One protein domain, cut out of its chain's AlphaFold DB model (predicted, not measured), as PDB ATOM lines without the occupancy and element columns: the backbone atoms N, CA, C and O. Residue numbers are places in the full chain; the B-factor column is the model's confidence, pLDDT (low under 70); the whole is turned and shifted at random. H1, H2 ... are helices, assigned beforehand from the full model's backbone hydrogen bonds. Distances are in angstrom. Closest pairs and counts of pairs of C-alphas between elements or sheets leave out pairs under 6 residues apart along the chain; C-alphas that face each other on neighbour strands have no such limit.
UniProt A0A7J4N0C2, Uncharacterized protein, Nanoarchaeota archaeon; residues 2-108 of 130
ATOM      1  N   ALA A   2     -44.702  46.331  -3.270       63.91
ATOM      2  CA  ALA A   2     -46.020  46.193  -3.917       63.91
ATOM      3  C   ALA A   2     -46.139  46.953  -5.255       63.91
ATOM      4  O   ALA A   2     -46.806  46.492  -6.173       63.91
ATOM      5  N   PHE A   3     -45.480  48.109  -5.384       72.88
ATOM      6  CA  PHE A   3     -45.690  49.015  -6.518       72.88
ATOM      7  C   PHE A   3     -45.269  48.416  -7.873       72.88
ATOM      8  O   PHE A   3     -46.003  48.547  -8.846       72.88
ATOM      9  N   GLY A   4     -44.143  47.693  -7.929       74.81
ATOM     10  CA  GLY A   4     -43.661  47.050  -9.160       74.81
ATOM     11  C   GLY A   4     -44.557  45.908  -9.651       74.81
ATOM     12  O   GLY A   4     -44.763  45.757 -10.855       74.81
ATOM     13  N   PHE A   5     -45.165  45.154  -8.729       79.38
ATOM     14  CA  PHE A   5     -46.148  44.124  -9.067       79.38
ATOM     15  C   PHE A   5     -47.415  44.739  -9.673       79.38
ATOM     16  O   PHE A   5     -47.850  44.333 -10.748       79.38
ATOM     17  N   TRP A   6     -47.976  45.765  -9.026       83.62
ATOM     18  CA  TRP A   6     -49.166  46.451  -9.536       83.62
ATOM     19  C   TRP A   6     -48.906  47.156 -10.872       83.62
ATOM     20  O   TRP A   6     -49.780  47.145 -11.737       83.62
ATOM     21  N   ALA A   7     -47.702  47.699 -11.084       86.25
ATOM     22  CA  ALA A   7     -47.299  48.265 -12.370       86.25
ATOM     23  C   ALA A   7     -47.254  47.203 -13.484       86.25
ATOM     24  O   ALA A   7     -47.709  47.463 -14.597       86.25
ATOM     25  N   TYR A   8     -46.777  45.990 -13.183       85.56
ATOM     26  CA  TYR A   8     -46.806  44.873 -14.130       85.56
ATOM     27  C   TYR A   8     -48.234  44.438 -14.472       85.56
ATOM     28  O   TYR A   8     -48.566  44.301 -15.649       85.56
ATOM     29  N   VAL A   9     -49.099  44.300 -13.465       86.81
ATOM     30  CA  VAL A   9     -50.519  43.972 -13.674       86.81
ATOM     31  C   VAL A   9     -51.208  45.041 -14.526       86.81
ATOM     32  O   VAL A   9     -51.906  44.704 -15.481       86.81
ATOM     33  N   ALA A  10     -50.974  46.325 -14.245       88.31
ATOM     34  CA  ALA A  10     -51.507  47.417 -15.056       88.31
ATOM     35  C   ALA A  10     -50.997  47.355 -16.507       88.31
ATOM     36  O   ALA A  10     -51.786  47.501 -17.440       88.31
ATOM     37  N   GLY A  11     -49.706  47.072 -16.711       88.88
ATOM     38  CA  GLY A  11     -49.121  46.895 -18.041       88.88
ATOM     39  C   GLY A  11     -49.740  45.734 -18.825       88.88
ATOM     40  O   GLY A  11     -50.047  45.894 -20.007       88.88
ATOM     41  N   LEU A  12     -50.027  44.606 -18.167       87.94
ATOM     42  CA  LEU A  12     -50.747  43.488 -18.786       87.94
ATOM     43  C   LEU A  12     -52.148  43.896 -19.244       87.94
ATOM     44  O   LEU A  12     -52.523  43.610 -20.383       87.94
ATOM     45  N   VAL A  13     -52.901  44.601 -18.397       90.00
ATOM     46  CA  VAL A  13     -54.242  45.092 -18.747       90.00
ATOM     47  C   VAL A  13     -54.179  46.048 -19.940       90.00
ATOM     48  O   VAL A  13     -54.971  45.915 -20.873       90.00
ATOM     49  N   ILE A  14     -53.203  46.961 -19.958       90.12
ATOM     50  CA  ILE A  14     -52.975  47.874 -21.087       90.12
ATOM     51  C   ILE A  14     -52.631  47.090 -22.362       90.12
ATOM     52  O   ILE A  14     -53.148  47.415 -23.428       90.12
ATOM     53  N   SER A  15     -51.815  46.037 -22.271       87.44
ATOM     54  CA  SER A  15     -51.458  45.219 -23.438       87.44
ATOM     55  C   SER A  15     -52.649  44.485 -24.048       87.44
ATOM     56  O   SER A  15     -52.779  44.417 -25.272       87.44
ATOM     57  N   LEU A  16     -53.557  44.013 -23.193       87.44
ATOM     58  CA  LEU A  16     -54.822  43.419 -23.602       87.44
ATOM     59  C   LEU A  16     -55.690  44.464 -24.302       87.44
ATOM     60  O   LEU A  16     -56.130  44.227 -25.422       87.44
ATOM     61  N   ALA A  17     -55.871  45.640 -23.691       88.50
ATOM     62  CA  ALA A  17     -56.649  46.737 -24.268       88.50
ATOM     63  C   ALA A  17     -56.103  47.194 -25.634       88.50
ATOM     64  O   ALA A  17     -56.878  47.423 -26.561       88.50
ATOM     65  N   LEU A  18     -54.776  47.257 -25.788       87.94
ATOM     66  CA  LEU A  18     -54.113  47.550 -27.064       87.94
ATOM     67  C   LEU A  18     -54.371  46.475 -28.125       87.94
ATOM     68  O   LEU A  18     -54.477  46.796 -29.303       87.94
ATOM     69  N   GLY A  19     -54.508  45.207 -27.732       83.06
ATOM     70  CA  GLY A  19     -54.886  44.139 -28.660       83.06
ATOM     71  C   GLY A  19     -56.296  44.306 -29.237       83.06
ATOM     72  O   GLY A  19     -56.542  43.881 -30.361       83.06
ATOM     73  N   PHE A  20     -57.202  44.971 -28.513       84.69
ATOM     74  CA  PHE A  20     -58.566  45.253 -28.978       84.69
ATOM     75  C   PHE A  20     -58.709  46.570 -29.745       84.69
ATOM     76  O   PHE A  20     -59.696  46.746 -30.455       84.69
ATOM     77  N   SER A  21     -57.769  47.508 -29.607       84.75
ATOM     78  CA  SER A  21     -57.908  48.842 -30.205       84.75
ATOM     79  C   SER A  21     -57.694  48.860 -31.720       84.75
ATOM     80  O   SER A  21     -58.041  49.847 -32.364       84.75
ATOM     81  N   GLY A  22     -57.108  47.800 -32.291       75.00
ATOM     82  CA  GLY A  22     -56.758  47.750 -33.712       75.00
ATOM     83  C   GLY A  22     -55.718  48.799 -34.117       75.00
ATOM     84  O   GLY A  22     -55.593  49.102 -35.301       75.00
ATOM     85  N   LEU A  23     -54.994  49.380 -33.148       80.25
ATOM     86  CA  LEU A  23     -53.906  50.315 -33.421       80.25
ATOM     87  C   LEU A  23     -52.837  49.655 -34.289       80.25
ATOM     88  O   LEU A  23     -52.549  48.464 -34.154       80.25
ATOM     89  N   GLU A  24     -52.206  50.464 -35.141       82.69
ATOM     90  CA  GLU A  24     -51.098  50.007 -35.968       82.69
ATOM     91  C   GLU A  24     -50.031  49.298 -35.126       82.69
ATOM     92  O   GLU A  24     -49.606  49.775 -34.066       82.69
ATOM     93  N   PHE A  25     -49.579  48.153 -35.637       78.88
ATOM     94  CA  PHE A  25     -48.661  47.255 -34.944       78.88
ATOM     95  C   PHE A  25     -47.397  47.971 -34.447       78.88
ATOM     96  O   PHE A  25     -46.953  47.733 -33.328       78.88
ATOM     97  N   ILE A  26     -46.854  48.900 -35.241       85.00
ATOM     98  CA  ILE A  26     -45.629  49.644 -34.911       85.00
ATOM     99  C   ILE A  26     -45.825  50.537 -33.678       85.00
ATOM    100  O   ILE A  26     -44.970  50.562 -32.792       85.00
ATOM    101  N   PHE A  27     -46.953  51.245 -33.582       86.19
ATOM    102  CA  PHE A  27     -47.234  52.114 -32.437       86.19
ATOM    103  C   PHE A  27     -47.461  51.303 -31.167       86.19
ATOM    104  O   PHE A  27     -46.876  51.614 -30.125       86.19
ATOM    105  N   SER A  28     -48.248  50.228 -31.266       86.19
ATOM    106  CA  SER A  28     -48.445  49.285 -30.165       86.19
ATOM    107  C   SER A  28     -47.100  48.746 -29.681       86.19
ATOM    108  O   SER A  28     -46.833  48.767 -28.479       86.19
ATOM    109  N   LEU A  29     -46.216  48.363 -30.608       87.50
ATOM    110  CA  LEU A  29     -44.902  47.814 -30.295       87.50
ATOM    111  C   LEU A  29     -44.060  48.775 -29.454       87.50
ATOM    112  O   LEU A  29     -43.538  48.382 -28.410       87.50
ATOM    113  N   ILE A  30     -43.960  50.037 -29.870       90.81
ATOM    114  CA  ILE A  30     -43.164  51.049 -29.161       90.81
ATOM    115  C   ILE A  30     -43.718  51.288 -27.749       90.81
ATOM    116  O   ILE A  30     -42.950  51.315 -26.785       90.81
ATOM    117  N   ILE A  31     -45.041  51.417 -27.611       90.00
ATOM    118  CA  ILE A  31     -45.698  51.661 -26.316       90.00
ATOM    119  C   ILE A  31     -45.486  50.471 -25.369       90.00
ATOM    120  O   ILE A  31     -45.094  50.658 -24.216       90.00
ATOM    121  N   LEU A  32     -45.709  49.249 -25.859       91.12
ATOM    122  CA  LEU A  32     -45.570  48.008 -25.091       91.12
ATOM    123  C   LEU A  32     -44.126  47.762 -24.665       91.12
ATOM    124  O   LEU A  32     -43.886  47.387 -23.518       91.12
ATOM    125  N   ALA A  33     -43.169  48.009 -25.560       88.69
ATOM    126  CA  ALA A  33     -41.752  47.888 -25.252       88.69
ATOM    127  C   ALA A  33     -41.322  48.908 -24.186       88.69
ATOM    128  O   ALA A  33     -40.672  48.533 -23.210       88.69
ATOM    129  N   ALA A  34     -41.729  50.175 -24.322       91.19
ATOM    130  CA  ALA A  34     -41.412  51.215 -23.345       91.19
ATOM    131  C   ALA A  34     -42.024  50.914 -21.967       91.19
ATOM    132  O   ALA A  34     -41.320  50.965 -20.957       91.19
ATOM    133  N   LEU A  35     -43.308  50.537 -21.916       89.69
ATOM    134  CA  LEU A  35     -43.979  50.138 -20.675       89.69
ATOM    135  C   LEU A  35     -43.323  48.912 -20.042       89.69
ATOM    136  O   LEU A  35     -43.084  48.906 -18.836       89.69
ATOM    137  N   GLY A  36     -43.006  47.896 -20.847       87.44
ATOM    138  CA  GLY A  36     -42.326  46.693 -20.385       87.44
ATOM    139  C   GLY A  36     -40.992  47.034 -19.733       87.44
ATOM    140  O   GLY A  36     -40.770  46.671 -18.582       87.44
ATOM    141  N   LEU A  37     -40.151  47.820 -20.407       88.31
ATOM    142  CA  LEU A  37     -38.868  48.265 -19.857       88.31
ATOM    143  C   LEU A  37     -39.036  49.031 -18.538       88.31
ATOM    144  O   LEU A  37     -38.348  48.712 -17.570       88.31
ATOM    145  N   ILE A  38     -39.966  49.991 -18.464       87.88
ATOM    146  CA  ILE A  38     -40.240  50.754 -17.232       87.88
ATOM    147  C   ILE A  38     -40.608  49.810 -16.085       87.88
ATOM    148  O   ILE A  38     -40.067  49.923 -14.986       87.88
ATOM    149  N   VAL A  39     -41.496  48.848 -16.335       87.31
ATOM    150  CA  VAL A  39     -41.908  47.859 -15.332       87.31
ATOM    151  C   VAL A  39     -40.747  46.945 -14.927       87.31
ATOM    152  O   VAL A  39     -40.611  46.624 -13.745       87.31
ATOM    153  N   GLY A  40     -39.898  46.554 -15.879       82.94
ATOM    154  CA  GLY A  40     -38.674  45.800 -15.616       82.94
ATOM    155  C   GLY A  40     -37.731  46.559 -14.681       82.94
ATOM    156  O   GLY A  40     -37.271  46.000 -13.689       82.94
ATOM    157  N   PHE A  41     -37.526  47.856 -14.927       84.31
ATOM    158  CA  PHE A  41     -36.740  48.732 -14.050       84.31
ATOM    159  C   PHE A  41     -37.372  48.915 -12.666       84.31
ATOM    160  O   PHE A  41     -36.664  48.907 -11.662       84.31
ATOM    161  N   LEU A  42     -38.697  49.041 -12.575       82.94
ATOM    162  CA  LEU A  42     -39.389  49.156 -11.285       82.94
ATOM    163  C   LEU A  42     -39.280  47.884 -10.431       82.94
ATOM    164  O   LEU A  42     -39.377  47.964  -9.206       82.94
ATOM    165  N   ASN A  43     -39.072  46.725 -11.059       78.81
ATOM    166  CA  ASN A  43     -38.847  45.449 -10.377       78.81
ATOM    167  C   ASN A  43     -37.352  45.087 -10.222       78.81
ATOM    168  O   ASN A  43     -37.049  44.012  -9.713       78.81
ATOM    169  N   PHE A  44     -36.423  45.978 -10.591       70.38
ATOM    170  CA  PHE A  44     -34.965  45.754 -10.673       70.38
ATOM    171  C   PHE A  44     -34.214  45.667  -9.322       70.38
ATOM    172  O   PHE A  44     -33.016  45.917  -9.254       70.38
ATOM    173  N   GLY A  45     -34.871  45.349  -8.210       61.38
ATOM    174  CA  GLY A  45     -34.175  45.344  -6.914       61.38
ATOM    175  C   GLY A  45     -34.942  44.711  -5.767       61.38
ATOM    176  O   GLY A  45     -34.811  45.148  -4.625       61.38
ATOM    177  N   GLY A  46     -35.806  43.744  -6.066       62.88
ATOM    178  CA  GLY A  46     -36.507  42.980  -5.039       62.88
ATOM    179  C   GLY A  46     -35.815  41.645  -4.782       62.88
ATOM    180  O   GLY A  46     -35.401  40.977  -5.720       62.88
ATOM    181  N   ASP A  47     -35.813  41.174  -3.536       62.47
ATOM    182  CA  ASP A  47     -35.308  39.834  -3.179       62.47
ATOM    183  C   ASP A  47     -36.047  38.681  -3.908       62.47
ATOM    184  O   ASP A  47     -35.649  37.520  -3.852       62.47
ATOM    185  N   SER A  48     -37.142  38.991  -4.613       64.44
ATOM    186  CA  SER A  48     -38.025  38.069  -5.332       64.44
ATOM    187  C   SER A  48     -37.886  38.112  -6.864       64.44
ATOM    188  O   SER A  48     -38.806  37.713  -7.580       64.44
ATOM    189  N   GLU A  49     -36.766  38.597  -7.390       67.88
ATOM    190  CA  GLU A  49     -36.496  38.739  -8.830       67.88
ATOM    191  C   GLU A  49     -36.736  37.454  -9.654       67.88
ATOM    192  O   GLU A  49     -37.395  37.483 -10.695       67.88
ATOM    193  N   HIS A  50     -36.290  36.294  -9.166       66.56
ATOM    194  CA  HIS A  50     -36.506  35.013  -9.855       66.56
ATOM    195  C   HIS A  50     -37.981  34.585  -9.887       66.56
ATOM    196  O   HIS A  50     -38.438  33.978 -10.860       66.56
ATOM    197  N   LEU A  51     -38.742  34.933  -8.845       70.50
ATOM    198  CA  LEU A  51     -40.177  34.658  -8.780       70.50
ATOM    199  C   LEU A  51     -40.943  35.523  -9.783       70.50
ATOM    200  O   LEU A  51     -41.904  35.044 -10.376       70.50
ATOM    201  N   PHE A  52     -40.493  36.756 -10.036       75.19
ATOM    202  CA  PHE A  52     -41.106  37.645 -11.024       75.19
ATOM    203  C   PHE A  52     -41.003  37.095 -12.455       75.19
ATOM    204  O   PHE A  52     -41.995  37.110 -13.190       75.19
ATOM    205  N   ALA A  53     -39.844  36.556 -12.848       73.06
ATOM    206  CA  ALA A  53     -39.663  35.948 -14.169       73.06
ATOM    207  C   ALA A  53     -40.552  34.709 -14.363       73.06
ATOM    208  O   ALA A  53     -41.264  34.603 -15.363       73.06
ATOM    209  N   LEU A  54     -40.553  33.799 -13.381       76.62
ATOM    210  CA  LEU A  54     -41.402  32.604 -13.400       76.62
ATOM    211  C   LEU A  54     -42.889  32.965 -13.429       76.62
ATOM    212  O   LEU A  54     -43.651  32.378 -14.198       76.62
ATOM    213  N   PHE A  55     -43.298  33.951 -12.635       80.62
ATOM    214  CA  PHE A  55     -44.674  34.429 -12.590       80.62
ATOM    215  C   PHE A  55     -45.113  35.035 -13.926       80.62
ATOM    216  O   PHE A  55     -46.159  34.659 -14.449       80.62
ATOM    217  N   THR A  56     -44.280  35.897 -14.516       80.38
ATOM    218  CA  THR A  56     -44.512  36.502 -15.837       80.38
ATOM    219  C   THR A  56     -44.731  35.425 -16.898       80.38
ATOM    220  O   THR A  56     -45.723  35.451 -17.625       80.38
ATOM    221  N   LEU A  57     -43.847  34.428 -16.951       80.50
ATOM    222  CA  LEU A  57     -43.916  33.359 -17.946       80.50
ATOM    223  C   LEU A  57     -45.144  32.461 -17.734       80.50
ATOM    224  O   LEU A  57     -45.846  32.132 -18.692       80.50
ATOM    225  N   THR A  58     -45.452  32.136 -16.475       83.56
ATOM    226  CA  THR A  58     -46.638  31.345 -16.115       83.56
ATOM    227  C   THR A  58     -47.921  32.065 -16.517       83.56
ATOM    228  O   THR A  58     -48.793  31.448 -17.125       83.56
ATOM    229  N   ILE A  59     -48.027  33.365 -16.230       84.06
ATOM    230  CA  ILE A  59     -49.199  34.170 -16.584       84.06
ATOM    231  C   ILE A  59     -49.377  34.249 -18.092       84.06
ATOM    232  O   ILE A  59     -50.480  34.009 -18.569       84.06
ATOM    233  N   VAL A  60     -48.325  34.558 -18.851       83.69
ATOM    234  CA  VAL A  60     -48.433  34.668 -20.313       83.69
ATOM    235  C   VAL A  60     -48.895  33.343 -20.917       83.69
ATOM    236  O   VAL A  60     -49.794  33.331 -21.758       83.69
ATOM    237  N   PHE A  61     -48.336  32.224 -20.453       82.88
ATOM    238  CA  PHE A  61     -48.720  30.897 -20.929       82.88
ATOM    239  C   PHE A  61     -50.169  30.542 -20.566       82.88
ATOM    240  O   PHE A  61     -50.920  30.052 -21.409       82.88
ATOM    241  N   TRP A  62     -50.587  30.835 -19.331       84.88
ATOM    242  CA  TRP A  62     -51.971  30.648 -18.896       84.88
ATOM    243  C   TRP A  62     -52.933  31.498 -19.715       84.88
ATOM    244  O   TRP A  62     -53.887  30.973 -20.283       84.88
ATOM    245  N   ILE A  63     -52.661  32.797 -19.838       82.19
ATOM    246  CA  ILE A  63     -53.492  33.701 -20.629       82.19
ATOM    247  C   ILE A  63     -53.639  33.146 -22.046       82.19
ATOM    248  O   ILE A  63     -54.757  33.099 -22.538       82.19
ATOM    249  N   MET A  64     -52.579  32.623 -22.664       78.88
ATOM    250  CA  MET A  64     -52.681  32.009 -23.989       78.88
ATOM    251  C   MET A  64     -53.562  30.778 -24.069       78.88
ATOM    252  O   MET A  64     -54.412  30.672 -24.961       78.88
ATOM    253  N   HIS A  65     -53.361  29.845 -23.146       81.69
ATOM    254  CA  HIS A  65     -54.121  28.609 -23.146       81.69
ATOM    255  C   HIS A  65     -55.624  28.878 -22.987       81.69
ATOM    256  O   HIS A  65     -56.438  28.298 -23.700       81.69
ATOM    257  N   TYR A  66     -55.993  29.819 -22.116       82.00
ATOM    258  CA  TYR A  66     -57.395  30.120 -21.838       82.00
ATOM    259  C   TYR A  66     -58.018  31.120 -22.824       82.00
ATOM    260  O   TYR A  66     -59.164  30.918 -23.225       82.00
ATOM    261  N   LEU A  67     -57.297  32.158 -23.276       78.19
ATOM    262  CA  LEU A  67     -57.836  33.113 -24.262       78.19
ATOM    263  C   LEU A  67     -58.116  32.444 -25.601       78.19
ATOM    264  O   LEU A  67     -59.129  32.760 -26.216       78.19
ATOM    265  N   SER A  68     -57.255  31.532 -26.056       73.19
ATOM    266  CA  SER A  68     -57.482  30.830 -27.326       73.19
ATOM    267  C   SER A  68     -58.788  30.027 -27.300       73.19
ATOM    268  O   SER A  68     -59.587  30.126 -28.233       73.19
ATOM    269  N   GLY A  69     -59.068  29.322 -26.199       76.94
ATOM    270  CA  GLY A  69     -60.340  28.630 -25.991       76.94
ATOM    271  C   GLY A  69     -61.537  29.584 -25.921       76.94
ATOM    272  O   GLY A  69     -62.548  29.354 -26.583       76.94
ATOM    273  N   ILE A  70     -61.417  30.689 -25.178       80.44
ATOM    274  CA  ILE A  70     -62.497  31.681 -25.039       80.44
ATOM    275  C   ILE A  70     -62.813  32.350 -26.381       80.44
ATOM    276  O   ILE A  70     -63.982  32.455 -26.745       80.44
ATOM    277  N   PHE A  71     -61.801  32.772 -27.142       79.44
ATOM    278  CA  PHE A  71     -62.007  33.420 -28.438       79.44
ATOM    279  C   PHE A  71     -62.562  32.463 -29.486       79.44
ATOM    280  O   PHE A  71     -63.444  32.858 -30.247       79.44
ATOM    281  N   SER A  72     -62.136  31.195 -29.461       75.88
ATOM    282  CA  SER A  72     -62.716  30.157 -30.314       75.88
ATOM    283  C   SER A  72     -64.210  29.959 -30.045       75.88
ATOM    284  O   SER A  72     -64.974  29.817 -30.997       75.88
ATOM    285  N   VAL A  73     -64.642  29.979 -28.779       78.62
ATOM    286  CA  VAL A  73     -66.062  29.839 -28.403       78.62
ATOM    287  C   VAL A  73     -66.855  31.118 -28.684       78.62
ATOM    288  O   VAL A  73     -68.012  31.050 -29.090       78.62
ATOM    289  N   ALA A  74     -66.240  32.287 -28.507       77.06
ATOM    290  CA  ALA A  74     -66.868  33.589 -28.733       77.06
ATOM    291  C   ALA A  74     -66.968  33.984 -30.221       77.06
ATOM    292  O   ALA A  74     -67.488  35.055 -30.530       77.06
ATOM    293  N   GLY A  75     -66.452  33.163 -31.142       74.69
ATOM    294  CA  GLY A  75     -66.411  33.475 -32.574       74.69
ATOM    295  C   GLY A  75     -65.486  34.646 -32.924       74.69
ATOM    296  O   GLY A  75     -65.560  35.186 -34.027       74.69
ATOM    297  N   ALA A  76     -64.617  35.053 -31.997       71.62
ATOM    298  CA  ALA A  76     -63.595  36.048 -32.261       71.62
ATOM    299  C   ALA A  76     -62.519  35.405 -33.147       71.62
ATOM    300  O   ALA A  76     -61.959  34.366 -32.797       71.62
ATOM    301  N   GLY A  77     -62.266  36.001 -34.313       70.31
ATOM    302  CA  GLY A  77     -61.341  35.454 -35.306       70.31
ATOM    303  C   GLY A  77     -59.940  35.178 -34.745       70.31
ATOM    304  O   GLY A  77     -59.483  35.840 -33.807       70.31
ATOM    305  N   SER A  78     -59.239  34.220 -35.362       74.44
ATOM    306  CA  SER A  78     -57.857  33.840 -35.022       74.44
ATOM    307  C   SER A  78     -56.917  35.044 -34.936       74.44
ATOM    308  O   SER A  78     -56.036  35.088 -34.078       74.44
ATOM    309  N   ASP A  79     -57.157  36.051 -35.770       80.50
ATOM    310  CA  ASP A  79     -56.305  37.229 -35.904       80.50
ATOM    311  C   ASP A  79     -56.290  38.070 -34.626       80.50
ATOM    312  O   ASP A  79     -55.217  38.466 -34.169       80.50
ATOM    313  N   LEU A  80     -57.447  38.249 -33.976       81.38
ATOM    314  CA  LEU A  80     -57.549  38.985 -32.713       81.38
ATOM    315  C   LEU A  80     -56.794  38.267 -31.589       81.38
ATOM    316  O   LEU A  80     -56.050  38.893 -30.833       81.38
ATOM    317  N   SER A  81     -56.943  36.941 -31.507       81.44
ATOM    318  CA  SER A  81     -56.218  36.138 -30.517       81.44
ATOM    319  C   SER A  81     -54.698  36.239 -30.713       81.44
ATOM    320  O   SER A  81     -53.957  36.387 -29.739       81.44
ATOM    321  N   SER A  82     -54.237  36.267 -31.971       82.69
ATOM    322  CA  SER A  82     -52.819  36.415 -32.314       82.69
ATOM    323  C   SER A  82     -52.269  37.808 -31.984       82.69
ATOM    324  O   SER A  82     -51.135  37.928 -31.513       82.69
ATOM    325  N   ALA A  83     -53.076  38.857 -32.170       84.06
ATOM    326  CA  ALA A  83     -52.690  40.234 -31.884       84.06
ATOM    327  C   ALA A  83     -52.529  40.456 -30.376       84.06
ATOM    328  O   ALA A  83     -51.505  40.971 -29.921       84.06
ATOM    329  N   ILE A  84     -53.498  39.984 -29.585       85.06
ATOM    330  CA  ILE A  84     -53.436  40.038 -28.120       85.06
ATOM    331  C   ILE A  84     -52.225  39.251 -27.606       85.06
ATOM    332  O   ILE A  84     -51.495  39.743 -26.745       85.06
ATOM    333  N   PHE A  85     -51.965  38.064 -28.166       85.50
ATOM    334  CA  PHE A  85     -50.784  37.283 -27.803       85.50
ATOM    335  C   PHE A  85     -49.480  38.014 -28.075       85.50
ATOM    336  O   PHE A  85     -48.627  38.105 -27.191       85.50
ATOM    337  N   SER A  86     -49.335  38.546 -29.286       86.25
ATOM    338  CA  SER A  86     -48.125  39.245 -29.707       86.25
ATOM    339  C   SER A  86     -47.844  40.440 -28.798       86.25
ATOM    340  O   SER A  86     -46.706  40.634 -28.371       86.25
ATOM    341  N   ASN A  87     -48.886  41.180 -28.412       88.81
ATOM    342  CA  ASN A  87     -48.765  42.314 -27.499       88.81
ATOM    343  C   ASN A  87     -48.348  41.890 -26.084       88.81
ATOM    344  O   ASN A  87     -47.440  42.490 -25.501       88.81
ATOM    345  N   LEU A  88     -48.971  40.838 -25.541       87.50
ATOM    346  CA  LEU A  88     -48.634  40.289 -24.222       87.50
ATOM    347  C   LEU A  88     -47.196  39.777 -24.165       87.50
ATOM    348  O   LEU A  88     -46.479  40.045 -23.194       87.50
ATOM    349  N   LEU A  89     -46.771  39.051 -25.202       88.00
ATOM    350  CA  LEU A  89     -45.405  38.557 -25.320       88.00
ATOM    351  C   LEU A  89     -44.419  39.706 -25.398       88.00
ATOM    352  O   LEU A  89     -43.452  39.715 -24.646       88.00
ATOM    353  N   LEU A  90     -44.667  40.680 -26.268       89.75
ATOM    354  CA  LEU A  90     -43.766  41.805 -26.449       89.75
ATOM    355  C   LEU A  90     -43.560  42.583 -25.144       89.75
ATOM    356  O   LEU A  90     -42.420  42.835 -24.755       89.75
ATOM    357  N   PHE A  91     -44.650  42.914 -24.445       91.25
ATOM    358  CA  PHE A  91     -44.582  43.570 -23.139       91.25
ATOM    359  C   PHE A  91     -43.791  42.732 -22.127       91.25
ATOM    360  O   PHE A  91     -42.894  43.240 -21.452       91.25
ATOM    361  N   SER A  92     -44.087  41.434 -22.050       88.56
ATOM    362  CA  SER A  92     -43.458  40.529 -21.084       88.56
ATOM    363  C   SER A  92     -41.977  40.295 -21.378       88.56
ATOM    364  O   SER A  92     -41.169  40.258 -20.452       88.56
ATOM    365  N   ILE A  93     -41.595  40.187 -22.651       88.69
ATOM    366  CA  ILE A  93     -40.197  40.094 -23.090       88.69
ATOM    367  C   ILE A  93     -39.465  41.379 -22.713       88.69
ATOM    368  O   ILE A  93     -38.414  41.311 -22.081       88.69
ATOM    369  N   ALA A  94     -40.022  42.549 -23.026       88.44
ATOM    370  CA  ALA A  94     -39.397  43.821 -22.674       88.44
ATOM    371  C   ALA A  94     -39.207  43.966 -21.151       88.44
ATOM    372  O   ALA A  94     -38.124  44.341 -20.702       88.44
ATOM    373  N   ALA A  95     -40.208  43.583 -20.352       87.31
ATOM    374  CA  ALA A  95     -40.125  43.618 -18.891       87.31
ATOM    375  C   ALA A  95     -39.087  42.648 -18.311       87.31
ATOM    376  O   ALA A  95     -38.334  43.005 -17.404       87.31
ATOM    377  N   THR A  96     -39.012  41.429 -18.843       85.06
ATOM    378  CA  THR A  96     -38.065  40.402 -18.374       85.06
ATOM    379  C   THR A  96     -36.643  40.614 -18.895       85.06
ATOM    380  O   THR A  96     -35.689  40.190 -18.245       85.06
ATOM    381  N   THR A  97     -36.467  41.321 -20.015       87.00
ATOM    382  CA  THR A  97     -35.148  41.609 -20.604       87.00
ATOM    383  C   THR A  97     -34.264  42.403 -19.647       87.00
ATOM    384  O   THR A  97     -33.092  42.073 -19.478       87.00
ATOM    385  N   VAL A  98     -34.824  43.402 -18.957       83.62
ATOM    386  CA  VAL A  98     -34.085  44.196 -17.956       83.62
ATOM    387  C   VAL A  98     -33.532  43.294 -16.845       83.62
ATOM    388  O   VAL A  98     -32.376  43.425 -16.442       83.62
ATOM    389  N   LEU A  99     -34.329  42.319 -16.407       79.38
ATOM    390  CA  LEU A  99     -33.923  41.348 -15.396       79.38
ATOM    391  C   LEU A  99     -32.852  40.376 -15.916       79.38
ATOM    392  O   LEU A  99     -31.917  40.034 -15.194       79.38
ATOM    393  N   ALA A 100     -32.957  39.945 -17.175       79.69
ATOM    394  CA  ALA A 100     -31.949  39.096 -17.806       79.69
ATOM    395  C   ALA A 100     -30.585  39.804 -17.890       79.69
ATOM    396  O   ALA A 100     -29.563  39.204 -17.551       79.69
ATOM    397  N   PHE A 101     -30.572  41.089 -18.261       83.31
ATOM    398  CA  PHE A 101     -29.354  41.904 -18.254       83.31
ATOM    399  C   PHE A 101     -28.754  42.035 -16.853       83.31
ATOM    400  O   PHE A 101     -27.537  41.912 -16.712       83.31
ATOM    401  N   LYS A 102     -29.586  42.212 -15.819       76.38
ATOM    402  CA  LYS A 102     -29.128  42.232 -14.422       76.38
ATOM    403  C   LYS A 102     -28.423  40.937 -14.040       76.38
ATOM    404  O   LYS A 102     -27.269  40.966 -13.632       76.38
ATOM    405  N   ASN A 103     -29.089  39.801 -14.239       76.88
ATOM    406  CA  ASN A 103     -28.541  38.491 -13.885       76.88
ATOM    407  C   ASN A 103     -27.221  38.209 -14.616       76.88
ATOM    408  O   ASN A 103     -26.303  37.628 -14.038       76.88
ATOM    409  N   PHE A 104     -27.105  38.643 -15.875       80.75
ATOM    410  CA  PHE A 104     -25.865  38.539 -16.641       80.75
ATOM    411  C   PHE A 104     -24.753  39.442 -16.081       80.75
ATOM    412  O   PHE A 104     -23.602  39.012 -15.955       80.75
ATOM    413  N   TYR A 105     -25.084  40.680 -15.706       80.31
ATOM    414  CA  TYR A 105     -24.141  41.611 -15.087       80.31
ATOM    415  C   TYR A 105     -23.646  41.095 -13.725       80.31
ATOM    416  O   TYR A 105     -22.438  40.996 -13.509       80.31
ATOM    417  N   ASP A 106     -24.563  40.653 -12.862       76.69
ATOM    418  CA  ASP A 106     -24.253  40.104 -11.538       76.69
ATOM    419  C   ASP A 106     -23.404  38.825 -11.644       76.69
ATOM    420  O   ASP A 106     -22.450  38.648 -10.886       76.69
ATOM    421  N   SER A 107     -23.686  37.954 -12.620       73.00
ATOM    422  CA  SER A 107     -22.912  36.722 -12.850       73.00
ATOM    423  C   SER A 107     -21.507  36.986 -13.401       73.00
ATOM    424  O   SER A 107     -20.580  36.240 -13.099       73.00
ATOM    425  N   SER A 108     -21.337  38.034 -14.212       77.25
ATOM    426  CA  SER A 108     -20.034  38.396 -14.795       77.25
ATOM    427  C   SER A 108     -19.140  39.183 -13.833       77.25
ATOM    428  O   SER A 108     -17.919  39.128 -13.968       77.25
TER     429      SER A 108
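This is residues 2 to 108 of the 130 residues of an uncharacterized protein of Nanoarchaeota archaeon (UniProt A0A7J4N0C2). Two helical hairpins, H1 with H2 and H3 with H4, come together along H4, the longest helix. H1, H2 and H4 form a bundle, helices side by side; H3 packs on H4. The printed part, 107 residues with four named helices, H1 to H4 in order, and no named strand, is all helix, compact with a radius of gyration of the C-alphas of 14.5 A, and elongated, 48 by 26 by 26 A.

H4, residues 78 to 108, 43.1 A long, has a kink of 29 degrees near residue 95 and ends at C-alpha 108 (-20.034, 38.396, -14.795). H3, residues 49 to 73, measures 36.6 A; H2, residues 25 to 42, 25.5 A; H1, residues 2 to 20, 28.0 A from C-alpha 2 (-46.020, 46.193, -3.917).

H4, the hub, touches H2 with residues 87 to 99 alone, closest C-alphas Gly 36 and Ala 95, 4.1 A. H3 touches H4 at 9 degrees, a shallow tilt, opposite ways, closest C-alphas Ser 68 and Ser 81, 6.3 A. O i to N i+4 pairs are within hydrogen-bond range throughout H1 and H2, 20 of 21 in H3, 25 of 27 in H4.

The printed part has no cut and no long link; residues 2 and 45 to 50 are under pLDDT 70.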